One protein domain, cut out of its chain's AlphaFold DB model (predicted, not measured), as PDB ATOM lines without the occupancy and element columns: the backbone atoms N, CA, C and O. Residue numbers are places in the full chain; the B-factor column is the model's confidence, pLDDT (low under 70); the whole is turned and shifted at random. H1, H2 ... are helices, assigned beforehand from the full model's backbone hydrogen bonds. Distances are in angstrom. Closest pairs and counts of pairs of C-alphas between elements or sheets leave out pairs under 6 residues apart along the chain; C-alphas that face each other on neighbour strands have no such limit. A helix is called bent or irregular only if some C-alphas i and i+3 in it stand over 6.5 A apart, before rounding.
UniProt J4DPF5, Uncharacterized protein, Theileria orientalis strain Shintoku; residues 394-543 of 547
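AT A GLANCE: This is residues 394 to 543 of the 547 residues of an uncharacterized protein of Theileria orientalis strain Shintoku (UniProt J4DPF5). Two helical hairpins, H3 with H4 and H6 with H7, pack together through H3 and H7, and H8 crosses H6 and packs on H4. H1 packs on H4, while H2 and H5 lie at the periphery with few contacts. The printed part has 150 residues with eight named helices, H1 to H8 in chain order, and no named strand; its class is all helix. It is compact, with a radius of gyration of the C-alphas of 16.0 A and spans of 44 by 42 by 24 A.

IN THESE COORDINATES: H1, residues 394 to 400, begins at C-alpha 394 (150.487, 181.469, 128.203). H2, residues 414 to 420, is irregular: C-alphas 416 and 419 are 7.4 A apart. H3 is residues 424 to 435, H4 438 to 448 and H5 452 to 463. H6, residues 474 to 488, measures 21.0 A and H7, 493 to 511, 26.4 A. H8, residues 531 to 543, ends at C-alpha 543 (150.512, 197.523, 130.557).

HOW THE PARTS SIT: H3, H6 and H7 form a bundle, helices side by side. Among the pairs that touch, the closest C-alphas are, for instance: H3 and H7, Val 431 and Val 499, 6.0 A; H6 and H7, a hairpin, Ala 488 and Phe 496, 5.0 A; H3 and H4, also a hairpin, Leu 432 and Leu 440, 6.6 A; H4 and H8, Ile 443 and Phe 539, 6.2 A; H6 and H8, Ala 479 and Leu 534, 5.6 A, at a steep tilt of 57 degrees; H1 and H4, Arg 395 and Tyr 448, 6.2 A. H3, with residues 431 to 435 alone, only just touches H6, with 3 pairs of C-alphas within 8 A. Every O i to N i+4 pair is within hydrogen-bond range in H1, H3, H4, H5, H6 and H8, against 14 of 15 in H7 and 0 of 3 in H2, which has 1 of 4 O i to N i+3 pairs.

THE WHOLE: The C-alphas farthest apart, of Tyr 405 and Gly 517, are 48.6 A apart. The printed part has no cut. The links H1 to H2 and H7 to H8 are long. pLDDT is under 70 at residues 404 to 416, 463 to 470 and 515 to 529.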
ATOM      1  N   PHE A 394     149.609 180.742 127.282       86.44
ATOM      2  CA  PHE A 394     150.487 181.469 128.203       86.44
ATOM      3  C   PHE A 394     149.926 181.543 129.629       86.44
ATOM      4  O   PHE A 394     150.702 181.430 130.577       86.44
ATOM      5  N   ARG A 395     148.604 181.674 129.798       89.44
ATOM      6  CA  ARG A 395     147.928 181.569 131.104       89.44
ATOM      7  C   ARG A 395     148.162 180.193 131.733       89.44
ATOM      8  O   ARG A 395     148.650 180.120 132.860       89.44
ATOM      9  N   ASP A 396     147.931 179.121 130.980       87.06
ATOM     10  CA  ASP A 396     148.164 177.737 131.413       87.06
ATOM     11  C   ASP A 396     149.650 177.492 131.735       87.06
ATOM     12  O   ASP A 396     149.990 176.852 132.736       87.06
ATOM     13  N   PHE A 397     150.561 178.046 130.927       86.75
ATOM     14  CA  PHE A 397     152.004 177.993 131.175       86.75
ATOM     15  C   PHE A 397     152.396 178.681 132.488       86.75
ATOM     16  O   PHE A 397     153.187 178.117 133.235       86.75
ATOM     17  N   LEU A 398     151.840 179.856 132.798       86.94
ATOM     18  CA  LEU A 398     152.135 180.578 134.042       86.94
ATOM     19  C   LEU A 398     151.507 179.917 135.281       86.94
ATOM     20  O   LEU A 398     152.092 179.990 136.361       86.94
ATOM     21  N   LEU A 399     150.361 179.240 135.138       85.62
ATOM     22  CA  LEU A 399     149.759 178.435 136.210       85.62
ATOM     23  C   LEU A 399     150.565 177.167 136.497       85.62
ATOM     24  O   LEU A 399     150.816 176.837 137.651       85.62
ATOM     25  N   THR A 400     150.990 176.460 135.450       83.38
ATOM     26  CA  THR A 400     151.726 175.195 135.586       83.38
ATOM     27  C   THR A 400     153.241 175.370 135.713       83.38
ATOM     28  O   THR A 400     153.948 174.371 135.827       83.38
ATOM     29  N   PHE A 401     153.756 176.605 135.728       81.31
ATOM     30  CA  PHE A 401     155.194 176.894 135.798       81.31
ATOM     31  C   PHE A 401     155.867 176.348 137.070       81.31
ATOM     32  O   PHE A 401     157.045 175.999 137.051       81.31
ATOM     33  N   THR A 402     155.118 176.251 138.169       72.81
ATOM     34  CA  THR A 402     155.571 175.657 139.436       72.81
ATOM     35  C   THR A 402     155.594 174.124 139.412       72.81
ATOM     36  O   THR A 402     156.278 173.519 140.234       72.81
ATOM     37  N   ASN A 403     154.900 173.483 138.464       72.31
ATOM     38  CA  ASN A 403     154.817 172.029 138.339       72.31
ATOM     39  C   ASN A 403     155.863 171.486 137.355       72.31
ATOM     40  O   ASN A 403     155.849 171.792 136.164       72.31
ATOM     41  N   TYR A 404     156.720 170.587 137.842       50.72
ATOM     42  CA  TYR A 404     157.865 170.034 137.102       50.72
ATOM     43  C   TYR A 404     157.491 169.196 135.854       50.72
ATOM     44  O   TYR A 404     158.341 168.944 135.005       50.72
ATOM     45  N   TYR A 405     156.226 168.774 135.721       47.41
ATOM     46  CA  TYR A 405     155.759 167.792 134.725       47.41
ATOM     47  C   TYR A 405     154.781 168.344 133.666       47.41
ATOM     48  O   TYR A 405     154.067 167.579 133.013       47.41
ATOM     49  N   SER A 406     154.707 169.664 133.471       52.75
ATOM     50  CA  SER A 406     153.741 170.285 132.551       52.75
ATOM     51  C   SER A 406     154.104 170.123 131.062       52.75
ATOM     52  O   SER A 406     154.692 170.995 130.423       52.75
ATOM     53  N   ASN A 407     153.669 169.010 130.460       55.16
ATOM     54  CA  ASN A 407     153.719 168.765 129.009       55.16
ATOM     55  C   ASN A 407     152.691 169.622 128.230       55.16
ATOM     56  O   ASN A 407     151.799 169.108 127.552       55.16
ATOM     57  N   LEU A 408     152.809 170.950 128.313       62.31
ATOM     58  CA  LEU A 408     151.950 171.873 127.572       62.31
ATOM     59  C   LEU A 408     152.288 171.880 126.076       62.31
ATOM     60  O   LEU A 408     153.364 172.292 125.637       62.31
ATOM     61  N   ASN A 409     151.314 171.465 125.267       62.69
ATOM     62  CA  ASN A 409     151.415 171.427 123.813       62.69
ATOM     63  C   ASN A 409     151.410 172.839 123.210       62.69
ATOM     64  O   ASN A 409     150.357 173.346 122.830       62.69
ATOM     65  N   LYS A 410     152.591 173.444 123.027       67.19
ATOM     66  CA  LYS A 410     152.732 174.767 122.395       67.19
ATOM     67  C   LYS A 410     151.915 174.880 121.085       67.19
ATOM     68  O   LYS A 410     152.108 174.057 120.173       67.19
ATOM     69  N   PRO A 411     151.010 175.870 120.957       64.88
ATOM     70  CA  PRO A 411     150.290 176.131 119.715       64.88
ATOM     71  C   PRO A 411     151.219 176.602 118.585       64.88
ATOM     72  O   PRO A 411     152.280 177.187 118.820       64.88
ATOM     73  N   PHE A 412     150.833 176.339 117.333       58.38
ATOM     74  CA  PHE A 412     151.689 176.552 116.154       58.38
ATOM     75  C   PHE A 412     152.067 178.023 115.902       58.38
ATOM     76  O   PHE A 412     153.128 178.310 115.347       58.38
ATOM     77  N   PHE A 413     151.199 178.955 116.285       64.81
ATOM     78  CA  PHE A 413     151.249 180.367 115.891       64.81
ATOM     79  C   PHE A 413     151.983 181.273 116.899       64.81
ATOM     80  O   PHE A 413     152.460 182.342 116.505       64.81
ATOM     81  N   VAL A 414     152.179 180.816 118.149       62.31
ATOM     82  CA  VAL A 414     152.859 181.548 119.246       62.31
ATOM     83  C   VAL A 414     154.181 182.184 118.793       62.31
ATOM     84  O   VAL A 414     154.519 183.301 119.165       62.31
ATOM     85  N   GLY A 415     154.976 181.472 117.986       61.50
ATOM     86  CA  GLY A 415     156.308 181.941 117.593       61.50
ATOM     87  C   GLY A 415     156.325 183.035 116.521       61.50
ATOM     88  O   GLY A 415     157.307 183.767 116.438       61.50
ATOM     89  N   ARG A 416     155.282 183.129 115.684       65.50
ATOM     90  CA  ARG A 416     155.315 183.938 114.454       65.50
ATOM     91  C   ARG A 416     154.732 185.334 114.638       65.50
ATOM     92  O   ARG A 416     155.272 186.277 114.071       65.50
ATOM     93  N   TYR A 417     153.675 185.449 115.440       70.50
ATOM     94  CA  TYR A 417     152.910 186.690 115.580       70.50
ATOM     95  C   TYR A 417     152.793 187.200 117.020       70.50
ATOM     96  O   TYR A 417     152.439 188.351 117.205       70.50
ATOM     97  N   TRP A 418     153.162 186.438 118.059       81.50
ATOM     98  CA  TRP A 418     152.999 186.926 119.443       81.50
ATOM     99  C   TRP A 418     153.802 188.198 119.762       81.50
ATOM    100  O   TRP A 418     153.396 188.999 120.596       81.50
ATOM    101  N   LYS A 419     154.885 188.456 119.017       79.12
ATOM    102  CA  LYS A 419     155.642 189.718 119.082       79.12
ATOM    103  C   LYS A 419     154.823 190.962 118.698       79.12
ATOM    104  O   LYS A 419     155.212 192.047 119.108       79.12
ATOM    105  N   SER A 420     153.729 190.825 117.939       77.06
ATOM    106  CA  SER A 420     152.794 191.922 117.640       77.06
ATOM    107  C   SER A 420     151.666 192.057 118.670       77.06
ATOM    108  O   SER A 420     150.761 192.852 118.451       77.06
ATOM    109  N   PHE A 421     151.712 191.311 119.782       81.56
ATOM    110  CA  PHE A 421     150.779 191.468 120.905       81.56
ATOM    111  C   PHE A 421     151.504 191.740 122.234       81.56
ATOM    112  O   PHE A 421     151.135 192.633 122.998       81.56
ATOM    113  N   ASP A 422     152.571 190.990 122.502       86.12
ATOM    114  CA  ASP A 422     153.419 191.181 123.672       86.12
ATOM    115  C   ASP A 422     154.865 190.766 123.366       86.12
ATOM    116  O   ASP A 422     155.249 189.595 123.422       86.12
ATOM    117  N   TRP A 423     155.686 191.752 123.008       86.19
ATOM    118  CA  TRP A 423     157.111 191.543 122.779       86.19
ATOM    119  C   TRP A 423     157.921 191.556 124.082       86.19
ATOM    120  O   TRP A 423     158.914 190.835 124.170       86.19
ATOM    121  N   LEU A 424     157.511 192.348 125.080       88.31
ATOM    122  CA  LEU A 424     158.236 192.539 126.339       88.31
ATOM    123  C   LEU A 424     158.092 191.307 127.237       88.31
ATOM    124  O   LEU A 424     159.096 190.750 127.689       88.31
ATOM    125  N   GLY A 425     156.868 190.806 127.418       88.62
ATOM    126  CA  GLY A 425     156.611 189.603 128.201       88.62
ATOM    127  C   GLY A 425     157.271 188.351 127.622       88.62
ATOM    128  O   GLY A 425     157.631 187.464 128.386       88.62
ATOM    129  N   LEU A 426     157.569 188.287 126.315       88.38
ATOM    130  CA  LEU A 426     158.392 187.201 125.758       88.38
ATOM    131  C   LEU A 426     159.824 187.191 126.319       88.38
ATOM    132  O   LEU A 426     160.335 186.113 126.623       88.38
ATOM    133  N   TYR A 427     160.463 188.356 126.481       89.00
ATOM    134  CA  TYR A 427     161.784 188.448 127.117       89.00
ATOM    135  C   TYR A 427     161.697 188.169 128.622       89.00
ATOM    136  O   TYR A 427     162.517 187.423 129.153       89.00
ATOM    137  N   LEU A 428     160.667 188.680 129.299       90.50
ATOM    138  CA  LEU A 428     160.435 188.400 130.718       90.50
ATOM    139  C   LEU A 428     160.170 186.907 130.984       90.50
ATOM    140  O   LEU A 428     160.724 186.351 131.926       90.50
ATOM    141  N   ILE A 429     159.426 186.215 130.116       89.12
ATOM    142  CA  ILE A 429     159.224 184.757 130.175       89.12
ATOM    143  C   ILE A 429     160.530 183.993 129.892       89.12
ATOM    144  O   ILE A 429     160.737 182.913 130.451       89.12
ATOM    145  N   MET A 430     161.435 184.519 129.054       87.81
ATOM    146  CA  MET A 430     162.777 183.939 128.897       87.81
ATOM    147  C   MET A 430     163.587 184.051 130.190       87.81
ATOM    148  O   MET A 430     164.165 183.050 130.605       87.81
ATOM    149  N   VAL A 431     163.585 185.212 130.854       88.38
ATOM    150  CA  VAL A 431     164.258 185.373 132.156       88.38
ATOM    151  C   VAL A 431     163.611 184.482 133.214       88.38
ATOM    152  O   VAL A 431     164.324 183.730 133.867       88.38
ATOM    153  N   LEU A 432     162.280 184.454 133.319       89.31
ATOM    154  CA  LEU A 432     161.549 183.589 134.249       89.31
ATOM    155  C   LEU A 432     161.959 182.111 134.111       89.31
ATOM    156  O   LEU A 432     162.171 181.433 135.113       89.31
ATOM    157  N   LYS A 433     162.135 181.611 132.881       86.25
ATOM    158  CA  LYS A 433     162.615 180.238 132.624       86.25
ATOM    159  C   LYS A 433     164.052 179.982 133.080       86.25
ATOM    160  O   LYS A 433     164.377 178.836 133.373       86.25
ATOM    161  N   ILE A 434     164.892 181.015 133.099       86.31
ATOM    162  CA  ILE A 434     166.296 180.953 133.523       86.31
ATOM    163  C   ILE A 434     166.400 181.062 135.051       86.31
ATOM    164  O   ILE A 434     167.189 180.338 135.644       86.31
ATOM    165  N   THR A 435     165.608 181.933 135.685       86.00
ATOM    166  CA  THR A 435     165.798 182.335 137.094       86.00
ATOM    167  C   THR A 435     164.775 181.757 138.065       86.00
ATOM    168  O   THR A 435     165.024 181.738 139.265       86.00
ATOM    169  N   ARG A 436     163.610 181.309 137.572       85.31
ATOM    170  CA  ARG A 436     162.469 180.809 138.367       85.31
ATOM    171  C   ARG A 436     162.009 181.752 139.499       85.31
ATOM    172  O   ARG A 436     161.381 181.305 140.457       85.31
ATOM    173  N   ASN A 437     162.298 183.050 139.386       88.69
ATOM    174  CA  ASN A 437     161.951 184.050 140.395       88.69
ATOM    175  C   ASN A 437     160.419 184.216 140.532       88.69
ATOM    176  O   ASN A 437     159.711 184.355 139.533       88.69
ATOM    177  N   GLN A 438     159.924 184.215 141.777       88.38
ATOM    178  CA  GLN A 438     158.489 184.293 142.078       88.38
ATOM    179  C   GLN A 438     157.907 185.693 141.836       88.38
ATOM    180  O   GLN A 438     156.831 185.795 141.259       88.38
ATOM    181  N   ASP A 439     158.634 186.771 142.161       88.06
ATOM    182  CA  ASP A 439     158.154 188.145 141.930       88.06
ATOM    183  C   ASP A 439     157.824 188.385 140.445       88.06
ATOM    184  O   ASP A 439     156.772 188.916 140.090       88.06
ATOM    185  N   LEU A 440     158.713 187.931 139.557       89.69
ATOM    186  CA  LEU A 440     158.545 187.977 138.108       89.69
ATOM    187  C   LEU A 440     157.403 187.069 137.626       89.69
ATOM    188  O   LEU A 440     156.671 187.449 136.710       89.69
ATOM    189  N   LEU A 441     157.231 185.892 138.235       89.94
ATOM    190  CA  LEU A 441     156.106 185.002 137.944       89.94
ATOM    191  C   LEU A 441     154.769 185.677 138.276       89.94
ATOM    192  O   LEU A 441     153.839 185.608 137.474       89.94
ATOM    193  N   ASP A 442     154.677 186.353 139.418       90.81
ATOM    194  CA  ASP A 442     153.436 186.973 139.882       90.81
ATOM    195  C   ASP A 442     153.113 188.275 139.135       90.81
ATOM    196  O   ASP A 442     151.951 188.492 138.784       90.81
ATOM    197  N   ILE A 443     154.120 189.076 138.753       91.50
ATOM    198  CA  ILE A 443     153.948 190.184 137.791       91.50
ATOM    199  C   ILE A 443     153.383 189.659 136.464       91.50
ATOM    200  O   ILE A 443     152.410 190.210 135.939       91.50
ATOM    201  N   LEU A 444     153.958 188.577 135.924       91.25
ATOM    202  CA  LEU A 444     153.512 187.992 134.659       91.25
ATOM    203  C   LEU A 444     152.113 187.376 134.768       91.25
ATOM    204  O   LEU A 444     151.305 187.600 133.869       91.25
ATOM    205  N   LYS A 445     151.775 186.680 135.861       91.81
ATOM    206  CA  LYS A 445     150.399 186.217 136.121       91.81
ATOM    207  C   LYS A 445     149.434 187.402 136.167       91.81
ATOM    208  O   LYS A 445     148.473 187.421 135.402       91.81
ATOM    209  N   LYS A 446     149.708 188.420 136.993       91.50
ATOM    210  CA  LYS A 446     148.861 189.618 137.122       91.50
ATOM    211  C   LYS A 446     148.620 190.293 135.767       91.50
ATOM    212  O   LYS A 446     147.515 190.757 135.505       91.50
ATOM    213  N   PHE A 447     149.623 190.311 134.887       92.38
ATOM    214  CA  PHE A 447     149.506 190.873 133.542       92.38
ATOM    215  C   PHE A 447     148.734 189.967 132.561       92.38
ATOM    216  O   PHE A 447     147.758 190.419 131.963       92.38
ATOM    217  N   TYR A 448     149.103 188.689 132.421       90.88
ATOM    218  CA  TYR A 448     148.496 187.760 131.451       90.88
ATOM    219  C   TYR A 448     147.055 187.351 131.802       90.88
ATOM    220  O   TYR A 448     146.273 187.014 130.908       90.88
ATOM    221  N   PHE A 449     146.679 187.394 133.082       91.06
ATOM    222  CA  PHE A 449     145.294 187.203 133.528       91.06
ATOM    223  C   PHE A 449     144.461 188.492 133.502       91.06
ATOM    224  O   PHE A 449     143.244 188.422 133.639       91.06
ATOM    225  N   SER A 450     145.072 189.657 133.258       90.81
ATOM    226  CA  SER A 450     144.323 190.892 133.014       90.81
ATOM    227  C   SER A 450     143.708 190.924 131.608       90.81
ATOM    228  O   SER A 450     144.138 190.220 130.688       90.81
ATOM    229  N   ASN A 451     142.758 191.839 131.406       87.31
ATOM    230  CA  ASN A 451     142.156 192.094 130.094       87.31
ATOM    231  C   ASN A 451     143.077 192.904 129.154       87.31
ATOM    232  O   ASN A 451     142.660 193.235 128.044       87.31
ATOM    233  N   ALA A 452     144.310 193.244 129.562       86.62
ATOM    234  CA  ALA A 452     145.226 194.052 128.756       86.62
ATOM    235  C   ALA A 452     145.567 193.369 127.424       86.62
ATOM    236  O   ALA A 452     145.342 193.959 126.369       86.62
ATOM    237  N   ILE A 453     146.038 192.114 127.451       86.94
ATOM    238  CA  ILE A 453     146.419 191.369 126.235       86.94
ATOM    239  C   ILE A 453     145.196 191.058 125.350       86.94
ATOM    240  O   ILE A 453     145.305 191.039 124.129       86.94
ATOM    241  N   GLU A 454     144.008 190.888 125.932       88.75
ATOM    242  CA  GLU A 454     142.791 190.632 125.154       88.75
ATOM    243  C   GLU A 454     142.301 191.882 124.399       88.75
ATOM    244  O   GLU A 454     142.015 191.801 123.204       88.75
ATOM    245  N   LYS A 455     142.264 193.052 125.057       85.94
ATOM    246  CA  LYS A 455     141.960 194.344 124.406       85.94
ATOM    247  C   LYS A 455     142.934 194.624 123.264       85.94
ATOM    248  O   LYS A 455     142.530 194.943 122.153       85.94
ATOM    249  N   ARG A 456     144.220 194.431 123.551       86.94
ATOM    250  CA  ARG A 456     145.339 194.492 122.610       86.94
ATOM    251  C   ARG A 456     145.119 193.629 121.364       86.94
ATOM    252  O   ARG A 456     145.242 194.131 120.252       86.94
ATOM    253  N   ILE A 457     144.752 192.355 121.536       86.81
ATOM    254  CA  ILE A 457     144.429 191.459 120.414       86.81
ATOM    255  C   ILE A 457     143.295 192.050 119.565       86.81
ATOM    256  O   ILE A 457     143.475 192.167 118.356       86.81
ATOM    257  N   LYS A 458     142.176 192.469 120.174       85.31
ATOM    258  CA  LYS A 458     141.020 193.037 119.448       85.31
ATOM    259  C   LYS A 458     141.422 194.248 118.594       85.31
ATOM    260  O   LYS A 458     141.228 194.215 117.383       85.31
ATOM    261  N   ILE A 459     142.132 195.212 119.185       81.94
ATOM    262  CA  ILE A 459     142.599 196.437 118.508       81.94
ATOM    263  C   ILE A 459     143.436 196.137 117.247       81.94
ATOM    264  O   ILE A 459     143.234 196.770 116.217       81.94
ATOM    265  N   VAL A 460     144.347 195.151 117.268       81.81
ATOM    266  CA  VAL A 460     145.172 194.810 116.079       81.81
ATOM    267  C   VAL A 460     144.342 194.273 114.919       81.81
ATOM    268  O   VAL A 460     144.695 194.495 113.758       81.81
ATOM    269  N   PHE A 461     143.281 193.528 115.223       80.06
ATOM    270  CA  PHE A 461     142.406 192.945 114.210       80.06
ATOM    271  C   PHE A 461     141.298 193.907 113.751       80.06
ATOM    272  O   PHE A 461     140.770 193.707 112.662       80.06
ATOM    273  N   GLU A 462     140.993 194.949 114.531       77.75
ATOM    274  CA  GLU A 462     140.036 196.014 114.193       77.75
ATOM    275  C   GLU A 462     140.698 197.166 113.404       77.75
ATOM    276  O   GLU A 462     140.254 197.478 112.300       77.75
ATOM    277  N   ASP A 463     141.796 197.752 113.903       67.06
ATOM    278  CA  ASP A 463     142.455 198.938 113.310       67.06
ATOM    279  C   ASP A 463     143.618 198.621 112.348       67.06
ATOM    280  O   ASP A 463     144.110 199.497 111.626       67.06
ATOM    281  N   GLY A 464     144.088 197.371 112.344       61.06
ATOM    282  CA  GLY A 464     145.261 196.930 111.592       61.06
ATOM    283  C   GLY A 464     146.604 197.165 112.304       61.06
ATOM    284  O   GLY A 464     146.749 197.951 113.236       61.06
ATOM    285  N   LEU A 465     147.635 196.460 111.829       57.22
ATOM    286  CA  LEU A 465     148.948 196.285 112.477       57.22
ATOM    287  C   LEU A 465     149.826 197.551 112.657       57.22
ATOM    288  O   LEU A 465     150.965 197.407 113.096       57.22
ATOM    289  N   SER A 466     149.386 198.754 112.269       52.91
ATOM    290  CA  SER A 466     150.311 199.847 111.908       52.91
ATOM    291  C   SER A 466     150.135 201.199 112.616       52.91
ATOM    292  O   SER A 466     150.715 202.170 112.136       52.91
ATOM    293  N   LYS A 467     149.333 201.318 113.686       52.50
ATOM    294  CA  LYS A 467     148.984 202.644 114.255       52.50
ATOM    295  C   LYS A 467     149.387 202.929 115.705       52.50
ATOM    296  O   LYS A 467     149.470 204.098 116.057       52.50
ATOM    297  N   ASN A 468     149.665 201.917 116.527       57.47
ATOM    298  CA  ASN A 468     149.672 202.085 117.988       57.47
ATOM    299  C   ASN A 468     151.045 201.843 118.651       57.47
ATOM    300  O   ASN A 468     151.101 201.357 119.776       57.47
ATOM    301  N   VAL A 469     152.144 202.217 117.989       63.34
ATOM    302  CA  VAL A 469     153.493 202.115 118.576       63.34
ATOM    303  C   VAL A 469     153.603 203.054 119.778       63.34
ATOM    304  O   VAL A 469     153.666 204.269 119.613       63.34
ATOM    305  N   THR A 470     153.648 202.512 120.996       69.62
ATOM    306  CA  THR A 470     153.862 203.334 122.196       69.62
ATOM    307  C   THR A 470     155.346 203.621 122.382       69.62
ATOM    308  O   THR A 470     156.153 202.682 122.413       69.62
ATOM    309  N   GLU A 471     155.695 204.891 122.561       71.31
ATOM    310  CA  GLU A 471     157.055 205.310 122.898       71.31
ATOM    311  C   GLU A 471     157.465 204.784 124.283       71.31
ATOM    312  O   GLU A 471     156.654 204.687 125.207       71.31
ATOM    313  N   CYS A 472     158.731 204.390 124.405       78.19
ATOM    314  CA  CYS A 472     159.328 203.896 125.641       78.19
ATOM    315  C   CYS A 472     160.057 205.045 126.334       78.19
ATOM    316  O   CYS A 472     160.958 205.618 125.725       78.19
ATOM    317  N   SER A 473     159.723 205.355 127.589       80.06
ATOM    318  CA  SER A 473     160.400 206.450 128.296       80.06
ATOM    319  C   SER A 473     161.700 205.984 128.950       80.06
ATOM    320  O   SER A 473     161.836 204.808 129.305       80.06
ATOM    321  N   GLY A 474     162.649 206.894 129.186       75.62
ATOM    322  CA  GLY A 474     163.924 206.566 129.852       75.62
ATOM    323  C   GLY A 474     163.747 205.857 131.210       75.62
ATOM    324  O   GLY A 474     164.518 204.961 131.564       75.62
ATOM    325  N   SER A 475     162.666 206.180 131.924       78.38
ATOM    326  CA  SER A 475     162.248 205.531 133.172       78.38
ATOM    327  C   SER A 475     161.779 204.076 133.017       78.38
ATOM    328  O   SER A 475     162.058 203.276 133.910       78.38
ATOM    329  N   ASP A 476     161.142 203.687 131.900       83.38
ATOM    330  CA  ASP A 476     160.828 202.272 131.618       83.38
ATOM    331  C   ASP A 476     162.120 201.469 131.455       83.38
ATOM    332  O   ASP A 476     162.245 200.356 131.969       83.38
ATOM    333  N   ILE A 477     163.091 202.041 130.726       84.69
ATOM    334  CA  ILE A 477     164.373 201.389 130.453       84.69
ATOM    335  C   ILE A 477     165.089 201.119 131.770       84.69
ATOM    336  O   ILE A 477     165.504 199.983 132.007       84.69
ATOM    337  N   TYR A 478     165.173 202.119 132.650       83.06
ATOM    338  CA  TYR A 478     165.739 201.942 133.983       83.06
ATOM    339  C   TYR A 478     164.986 200.885 134.801       83.06
ATOM    340  O   TYR A 478     165.599 199.914 135.244       83.06
ATOM    341  N   ALA A 479     163.663 201.020 134.950       84.00
ATOM    342  CA  ALA A 479     162.867 200.121 135.782       84.00
ATOM    343  C   ALA A 479     163.000 198.653 135.346       84.00
ATOM    344  O   ALA A 479     163.247 197.780 136.177       84.00
ATOM    345  N   ILE A 480     162.898 198.381 134.041       87.44
ATOM    346  CA  ILE A 480     163.012 197.028 133.485       87.44
ATOM    347  C   ILE A 480     164.445 196.498 133.618       87.44
ATOM    348  O   ILE A 480     164.635 195.365 134.063       87.44
ATOM    349  N   THR A 481     165.460 197.280 133.243       86.69
ATOM    350  CA  THR A 481     166.849 196.786 133.239       86.69
ATOM    351  C   THR A 481     167.400 196.571 134.645       86.69
ATOM    352  O   THR A 481     168.025 195.534 134.873       86.69
ATOM    353  N   ASN A 482     167.109 197.474 135.591       85.81
ATOM    354  CA  ASN A 482     167.530 197.347 136.985       85.81
ATOM    355  C   ASN A 482     166.799 196.189 137.688       85.81
ATOM    356  O   ASN A 482     167.436 195.335 138.300       85.81
ATOM    357  N   PHE A 483     165.479 196.054 137.502       87.75
ATOM    358  CA  PHE A 483     164.723 194.911 138.032       87.75
ATOM    359  C   PHE A 483     165.289 193.562 137.555       87.75
ATOM    360  O   PHE A 483     165.477 192.641 138.353       87.75
ATOM    361  N   LEU A 484     165.632 193.449 136.266       87.75
ATOM    362  CA  LEU A 484     166.259 192.244 135.719       87.75
ATOM    363  C   LEU A 484     167.691 192.022 136.222       87.75
ATOM    364  O   LEU A 484     168.099 190.869 136.354       87.75
ATOM    365  N   GLN A 485     168.443 193.080 136.524       85.88
ATOM    366  CA  GLN A 485     169.788 192.991 137.096       85.88
ATOM    367  C   GLN A 485     169.758 192.548 138.568       85.88
ATOM    368  O   GLN A 485     170.521 191.660 138.951       85.88
ATOM    369  N   ILE A 486     168.812 193.059 139.362       85.88
ATOM    370  CA  ILE A 486     168.553 192.596 140.736       85.88
ATOM    371  C   ILE A 486     168.122 191.124 140.729       85.88
ATOM    372  O   ILE A 486     168.629 190.339 141.530       85.88
ATOM    373  N   ILE A 487     167.255 190.709 139.798       86.25
ATOM    374  CA  ILE A 487     166.910 189.288 139.633       86.25
ATOM    375  C   ILE A 487     168.137 188.463 139.224       86.25
ATOM    376  O   ILE A 487     168.335 187.393 139.790       86.25
ATOM    377  N   ALA A 488     168.964 188.938 138.285       85.56
ATOM    378  CA  ALA A 488     170.160 188.223 137.831       85.56
ATOM    379  C   ALA A 488     171.155 187.976 138.974       85.56
ATOM    380  O   ALA A 488     171.652 186.863 139.106       85.56
ATOM    381  N   SER A 489     171.402 188.982 139.820       84.50
ATOM    382  CA  SER A 489     172.352 188.906 140.944       84.50
ATOM    383  C   SER A 489     172.011 187.854 142.011       84.50
ATOM    384  O   SER A 489     172.854 187.521 142.837       84.50
ATOM    385  N   ARG A 490     170.784 187.313 141.993       84.56
ATOM    386  CA  ARG A 490     170.290 186.282 142.923       84.56
ATOM    387  C   ARG A 490     170.389 184.855 142.362       84.56
ATOM    388  O   ARG A 490     169.784 183.946 142.924       84.56
ATOM    389  N   VAL A 491     171.084 184.654 141.240       86.25
ATOM    390  CA  VAL A 491     171.201 183.362 140.536       86.25
ATOM    391  C   VAL A 491     172.678 183.005 140.341       86.25
ATOM    392  O   VAL A 491     173.540 183.879 140.378       86.25
ATOM    393  N   ASP A 492     172.981 181.723 140.139       85.75
ATOM    394  CA  ASP A 492     174.343 181.242 139.902       85.75
ATOM    395  C   ASP A 492     174.963 181.822 138.621       85.75
ATOM    396  O   ASP A 492     174.264 182.168 137.668       85.75
ATOM    397  N   GLU A 493     176.294 181.875 138.587       82.75
ATOM    398  CA  GLU A 493     177.105 182.498 137.532       82.75
ATOM    399  C   GLU A 493     176.705 182.050 136.111       82.75
ATOM    400  O   GLU A 493     176.547 182.872 135.207       82.75
ATOM    401  N   VAL A 494     176.408 180.759 135.918       82.38
ATOM    402  CA  VAL A 494     175.994 180.191 134.622       82.38
ATOM    403  C   VAL A 494     174.608 180.677 134.175       82.38
ATOM    404  O   VAL A 494     174.327 180.742 132.971       82.38
ATOM    405  N   HIS A 495     173.711 180.999 135.106       85.88
ATOM    406  CA  HIS A 495     172.392 181.556 134.804       85.88
ATOM    407  C   HIS A 495     172.419 183.086 134.742       85.88
ATOM    408  O   HIS A 495     171.810 183.634 133.821       85.88
ATOM    409  N   PHE A 496     173.184 183.759 135.609       88.00
ATOM    410  CA  PHE A 496     173.477 185.196 135.545       88.00
ATOM    411  C   PHE A 496     173.884 185.606 134.125       88.00
ATOM    412  O   PHE A 496     173.249 186.457 133.500       88.00
ATOM    413  N   ASP A 497     174.849 184.891 133.552       86.19
ATOM    414  CA  ASP A 497     175.410 185.158 132.232       86.19
ATOM    415  C   ASP A 497     174.385 184.996 131.083       86.19
ATOM    416  O   ASP A 497     174.438 185.680 130.053       86.19
ATOM    417  N   LYS A 498     173.382 184.123 131.268       87.75
ATOM    418  CA  LYS A 498     172.236 183.979 130.351       87.75
ATOM    419  C   LYS A 498     171.243 185.132 130.523       87.75
ATOM    420  O   LYS A 498     170.763 185.655 129.515       87.75
ATOM    421  N   VAL A 499     170.949 185.555 131.759       88.50
ATOM    422  CA  VAL A 499     170.071 186.711 132.025       88.50
ATOM    423  C   VAL A 499     170.684 187.989 131.463       88.50
ATOM    424  O   VAL A 499     169.987 188.718 130.766       88.50
ATOM    425  N   VAL A 500     171.983 188.232 131.662       87.12
ATOM    426  CA  VAL A 500     172.694 189.405 131.121       87.12
ATOM    427  C   VAL A 500     172.617 189.454 129.591       87.12
ATOM    428  O   VAL A 500     172.348 190.514 129.025       87.12
ATOM    429  N   ARG A 501     172.757 188.314 128.897       88.62
ATOM    430  CA  ARG A 501     172.570 188.241 127.434       88.62
ATOM    431  C   ARG A 501     171.144 188.596 126.999       88.62
ATOM    432  O   ARG A 501     170.978 189.333 126.025       88.62
ATOM    433  N   VAL A 502     170.128 188.105 127.712       88.19
ATOM    434  CA  VAL A 502     168.715 188.439 127.451       88.19
ATOM    435  C   VAL A 502     168.443 189.920 127.744       88.19
ATOM    436  O   VAL A 502     167.836 190.592 126.912       88.19
ATOM    437  N   ASN A 503     168.957 190.449 128.859       88.19
ATOM    438  CA  ASN A 503     168.824 191.851 129.251       88.19
ATOM    439  C   ASN A 503     169.471 192.767 128.199       88.19
ATOM    440  O   ASN A 503     168.800 193.634 127.660       88.19
ATOM    441  N   LYS A 504     170.707 192.493 127.760       87.88
ATOM    442  CA  LYS A 504     171.397 193.251 126.695       87.88
ATOM    443  C   LYS A 504     170.609 193.303 125.378       87.88
ATOM    444  O   LYS A 504     170.600 194.334 124.701       87.88
ATOM    445  N   ALA A 505     169.946 192.208 124.997       88.44
ATOM    446  CA  ALA A 505     169.072 192.179 123.823       88.44
ATOM    447  C   ALA A 505     167.796 193.016 124.031       88.44
ATOM    448  O   ALA A 505     167.400 193.763 123.133       88.44
ATOM    449  N   LEU A 506     167.199 192.932 125.223       88.69
ATOM    450  CA  LEU A 506     166.026 193.699 125.629       88.69
ATOM    451  C   LEU A 506     166.319 195.207 125.707       88.69
ATOM    452  O   LEU A 506     165.609 195.979 125.067       88.69
ATOM    453  N   SER A 507     167.399 195.637 126.370       86.19
ATOM    454  CA  SER A 507     167.836 197.041 126.420       86.19
ATOM    455  C   SER A 507     168.011 197.614 125.016       86.19
ATOM    456  O   SER A 507     167.493 198.683 124.717       86.19
ATOM    457  N   LYS A 508     168.656 196.875 124.099       86.38
ATOM    458  CA  LYS A 508     168.810 197.301 122.696       86.38
ATOM    459  C   LYS A 508     167.467 197.470 121.972       86.38
ATOM    460  O   LYS A 508     167.381 198.280 121.051       86.38
ATOM    461  N   GLN A 509     166.434 196.717 122.346       85.25
ATOM    462  CA  GLN A 509     165.088 196.869 121.789       85.25
ATOM    463  C   GLN A 509     164.303 198.018 122.446       85.25
ATOM    464  O   GLN A 509     163.580 198.712 121.735       85.25
ATOM    465  N   LEU A 510     164.489 198.254 123.749       85.12
ATOM    466  CA  LEU A 510     163.934 199.395 124.487       85.12
ATOM    467  C   LEU A 510     164.513 200.727 123.977       85.12
ATOM    468  O   LEU A 510     163.754 201.588 123.544       85.12
ATOM    469  N   PHE A 511     165.842 200.861 123.892       82.69
ATOM    470  CA  PHE A 511     166.506 202.068 123.370       82.69
ATOM    471  C   PHE A 511     166.098 202.409 121.927       82.69
ATOM    472  O   PHE A 511     166.011 203.578 121.574       82.69
ATOM    473  N   ARG A 512     165.790 201.407 121.091       81.88
ATOM    474  CA  ARG A 512     165.262 201.613 119.724       81.88
ATOM    475  C   ARG A 512     163.832 202.163 119.672       81.88
ATOM    476  O   ARG A 512     163.388 202.531 118.590       81.88
ATOM    477  N   ARG A 513     163.103 202.137 120.790       77.38
ATOM    478  CA  ARG A 513     161.729 202.644 120.949       77.38
ATOM    479  C   ARG A 513     161.659 203.889 121.841       77.38
ATOM    480  O   ARG A 513     160.561 204.355 122.127       77.38
ATOM    481  N   CYS A 514     162.805 204.404 122.282       76.19
ATOM    482  CA  CYS A 514     162.906 205.678 122.979       76.19
ATOM    483  C   CYS A 514     162.818 206.816 121.955       76.19
ATOM    484  O   CYS A 514     163.514 206.773 120.937       76.19
ATOM    485  N   GLY A 515     161.957 207.806 122.201       63.62
ATOM    486  CA  GLY A 515     161.802 208.964 121.319       63.62
ATOM    487  C   GLY A 515     163.080 209.806 121.262       63.62
ATOM    488  O   GLY A 515     163.813 209.908 122.244       63.62
ATOM    489  N   THR A 516     163.351 210.450 120.122       55.75
ATOM    490  CA  THR A 516     164.597 211.211 119.884       55.75
ATOM    491  C   THR A 516     164.744 212.493 120.716       55.75
ATOM    492  O   THR A 516     165.763 213.167 120.596       55.75
ATOM    493  N   GLY A 517     163.734 212.854 121.517       53.00
ATOM    494  CA  GLY A 517     163.701 214.062 122.349       53.00
ATOM    495  C   GLY A 517     163.739 213.825 123.863       53.00
ATOM    496  O   GLY A 517     163.951 214.783 124.601       53.00
ATOM    497  N   GLU A 518     163.567 212.590 124.351       53.06
ATOM    498  CA  GLU A 518     163.786 212.301 125.773       53.06
ATOM    499  C   GLU A 518     165.285 212.128 126.037       53.06
ATOM    500  O   GLU A 518     165.902 211.148 125.611       53.06
ATOM    501  N   SER A 519     165.880 213.047 126.799       53.19
ATOM    502  CA  SER A 519     167.160 212.771 127.441       53.19
ATOM    503  C   SER A 519     166.960 211.620 128.426       53.19
ATOM    504  O   SER A 519     166.283 211.791 129.443       53.19
ATOM    505  N   VAL A 520     167.560 210.460 128.151       57.72
ATOM    506  CA  VAL A 520     167.678 209.382 129.141       57.72
ATOM    507  C   VAL A 520     168.517 209.928 130.294       57.72
ATOM    508  O   VAL A 520     169.740 210.006 130.190       57.72
ATOM    509  N   ASP A 521     167.862 210.376 131.367       59.25
ATOM    510  CA  ASP A 521     168.560 210.919 132.528       59.25
ATOM    511  C   ASP A 521     169.237 209.778 133.287       59.25
ATOM    512  O   ASP A 521     168.630 209.080 134.104       59.25
ATOM    513  N   PHE A 522     170.519 209.580 132.992       58.72
ATOM    514  CA  PHE A 522     171.336 208.554 133.624       58.72
ATOM    515  C   PHE A 522     171.433 208.733 135.149       58.72
ATOM    516  O   PHE A 522     171.636 207.741 135.836       58.72
ATOM    517  N   LYS A 523     171.153 209.922 135.708       57.56
ATOM    518  CA  LYS A 523     171.087 210.139 137.169       57.56
ATOM    519  C   LYS A 523     169.918 209.415 137.841       57.56
ATOM    520  O   LYS A 523     169.913 209.240 139.057       57.56
ATOM    521  N   ILE A 524     168.908 208.993 137.075       58.47
ATOM    522  CA  ILE A 524     167.839 208.122 137.584       58.47
ATOM    523  C   ILE A 524     168.407 206.735 137.927       58.47
ATOM    524  O   ILE A 524     167.884 206.081 138.826       58.47
ATOM    525  N   PHE A 525     169.493 206.305 137.269       55.34
ATOM    526  CA  PHE A 525     170.088 204.988 137.497       55.34
ATOM    527  C   PHE A 525     170.782 204.877 138.862       55.34
ATOM    528  O   PHE A 525     170.812 203.785 139.426       55.34
ATOM    529  N   ASP A 526     171.237 206.007 139.416       55.47
ATOM    530  CA  ASP A 526     171.947 206.102 140.698       55.47
ATOM    531  C   ASP A 526     171.014 206.183 141.926       55.47
ATOM    532  O   ASP A 526     171.486 206.260 143.061       55.47
ATOM    533  N   LYS A 527     169.686 206.192 141.739       59.69
ATOM    534  CA  LYS A 527     168.724 206.222 142.854       59.69
ATOM    535  C   LYS A 527     168.487 204.822 143.422       59.69
ATOM    536  O   LYS A 527     168.122 203.906 142.688       59.69
ATOM    537  N   GLU A 528     168.589 204.675 144.742       56.75
ATOM    538  CA  GLU A 528     168.143 203.471 145.455       56.75
ATOM    539  C   GLU A 528     166.606 203.382 145.471       56.75
ATOM    540  O   GLU A 528     165.942 203.727 146.447       56.75
ATOM    541  N   ASN A 529     166.016 202.923 144.367       60.19
ATOM    542  CA  ASN A 529     164.591 202.607 144.322       60.19
ATOM    543  C   ASN A 529     164.313 201.282 145.047       60.19
ATOM    544  O   ASN A 529     164.988 200.277 144.810       60.19
ATOM    545  N   ASN A 530     163.259 201.253 145.869       76.44
ATOM    546  CA  ASN A 530     162.811 200.031 146.532       76.44
ATOM    547  C   ASN A 530     162.434 198.960 145.487       76.44
ATOM    548  O   ASN A 530     161.848 199.247 144.439       76.44
ATOM    549  N   PHE A 531     162.741 197.694 145.778       79.56
ATOM    550  CA  PHE A 531     162.460 196.574 144.883       79.56
ATOM    551  C   PHE A 531     160.959 196.446 144.565       79.56
ATOM    552  O   PHE A 531     160.606 196.088 143.443       79.56
ATOM    553  N   ASP A 532     160.069 196.801 145.498       81.00
ATOM    554  CA  ASP A 532     158.615 196.793 145.270       81.00
ATOM    555  C   ASP A 532     158.118 197.951 144.378       81.00
ATOM    556  O   ASP A 532     157.176 197.772 143.594       81.00
ATOM    557  N   ASP A 533     158.805 199.099 144.384       81.88
ATOM    558  CA  ASP A 533     158.546 200.195 143.439       81.88
ATOM    559  C   ASP A 533     158.976 199.795 142.021       81.88
ATOM    560  O   ASP A 533     158.282 200.085 141.040       81.88
ATOM    561  N   LEU A 534     160.084 199.049 141.898       82.88
ATOM    562  CA  LEU A 534     160.528 198.469 140.628       82.88
ATOM    563  C   LEU A 534     159.538 197.415 140.101       82.88
ATOM    564  O   LEU A 534     159.195 197.464 138.920       82.88
ATOM    565  N   LYS A 535     159.000 196.521 140.950       85.94
ATOM    566  CA  LYS A 535     157.927 195.577 140.555       85.94
ATOM    567  C   LYS A 535     156.712 196.316 139.987       85.94
ATOM    568  O   LYS A 535     156.192 195.951 138.930       85.94
ATOM    569  N   SER A 536     156.275 197.365 140.684       86.19
ATOM    570  CA  SER A 536     155.127 198.190 140.296       86.19
ATOM    571  C   SER A 536     155.384 198.932 138.982       86.19
ATOM    572  O   SER A 536     154.536 198.930 138.090       86.19
ATOM    573  N   SER A 537     156.591 199.477 138.817       85.31
ATOM    574  CA  SER A 537     157.035 200.141 137.589       85.31
ATOM    575  C   SER A 537     157.061 199.175 136.401       85.31
ATOM    576  O   SER A 537     156.452 199.468 135.379       85.31
ATOM    577  N   VAL A 538     157.646 197.981 136.546       86.62
ATOM    578  CA  VAL A 538     157.681 196.953 135.485       86.62
ATOM    579  C   VAL A 538     156.277 196.476 135.098       86.62
ATOM    580  O   VAL A 538     156.005 196.272 133.914       86.62
ATOM    581  N   PHE A 539     155.354 196.343 136.057       88.31
ATOM    582  CA  PHE A 539     153.951 196.040 135.760       88.31
ATOM    583  C   PHE A 539     153.262 197.176 134.983       88.31
ATOM    584  O   PHE A 539     152.506 196.916 134.043       88.31
ATOM    585  N   ASN A 540     153.541 198.437 135.317       86.62
ATOM    586  CA  ASN A 540     153.012 199.589 134.587       86.62
ATOM    587  C   ASN A 540     153.596 199.670 133.165       86.62
ATOM    588  O   ASN A 540     152.834 199.814 132.207       86.62
ATOM    589  N   SER A 541     154.907 199.464 133.002       85.94
ATOM    590  CA  SER A 541     155.565 199.365 131.695       85.94
ATOM    591  C   SER A 541     155.004 198.210 130.858       85.94
ATOM    592  O   SER A 541     154.778 198.392 129.669       85.94
ATOM    593  N   LEU A 542     154.689 197.048 131.446       85.81
ATOM    594  CA  LEU A 542     154.020 195.947 130.732       85.81
ATOM    595  C   LEU A 542     152.639 196.338 130.193       85.81
ATOM    596  O   LEU A 542     152.318 196.007 129.052       85.81
ATOM    597  N   ASN A 543     151.835 197.058 130.981       84.50
ATOM    598  CA  ASN A 543     150.512 197.523 130.557       84.50
ATOM    599  C   ASN A 543     150.582 198.641 129.507       84.50
ATOM    600  O   ASN A 543     149.776 198.636 128.573       84.50
TER     601      ASN A 543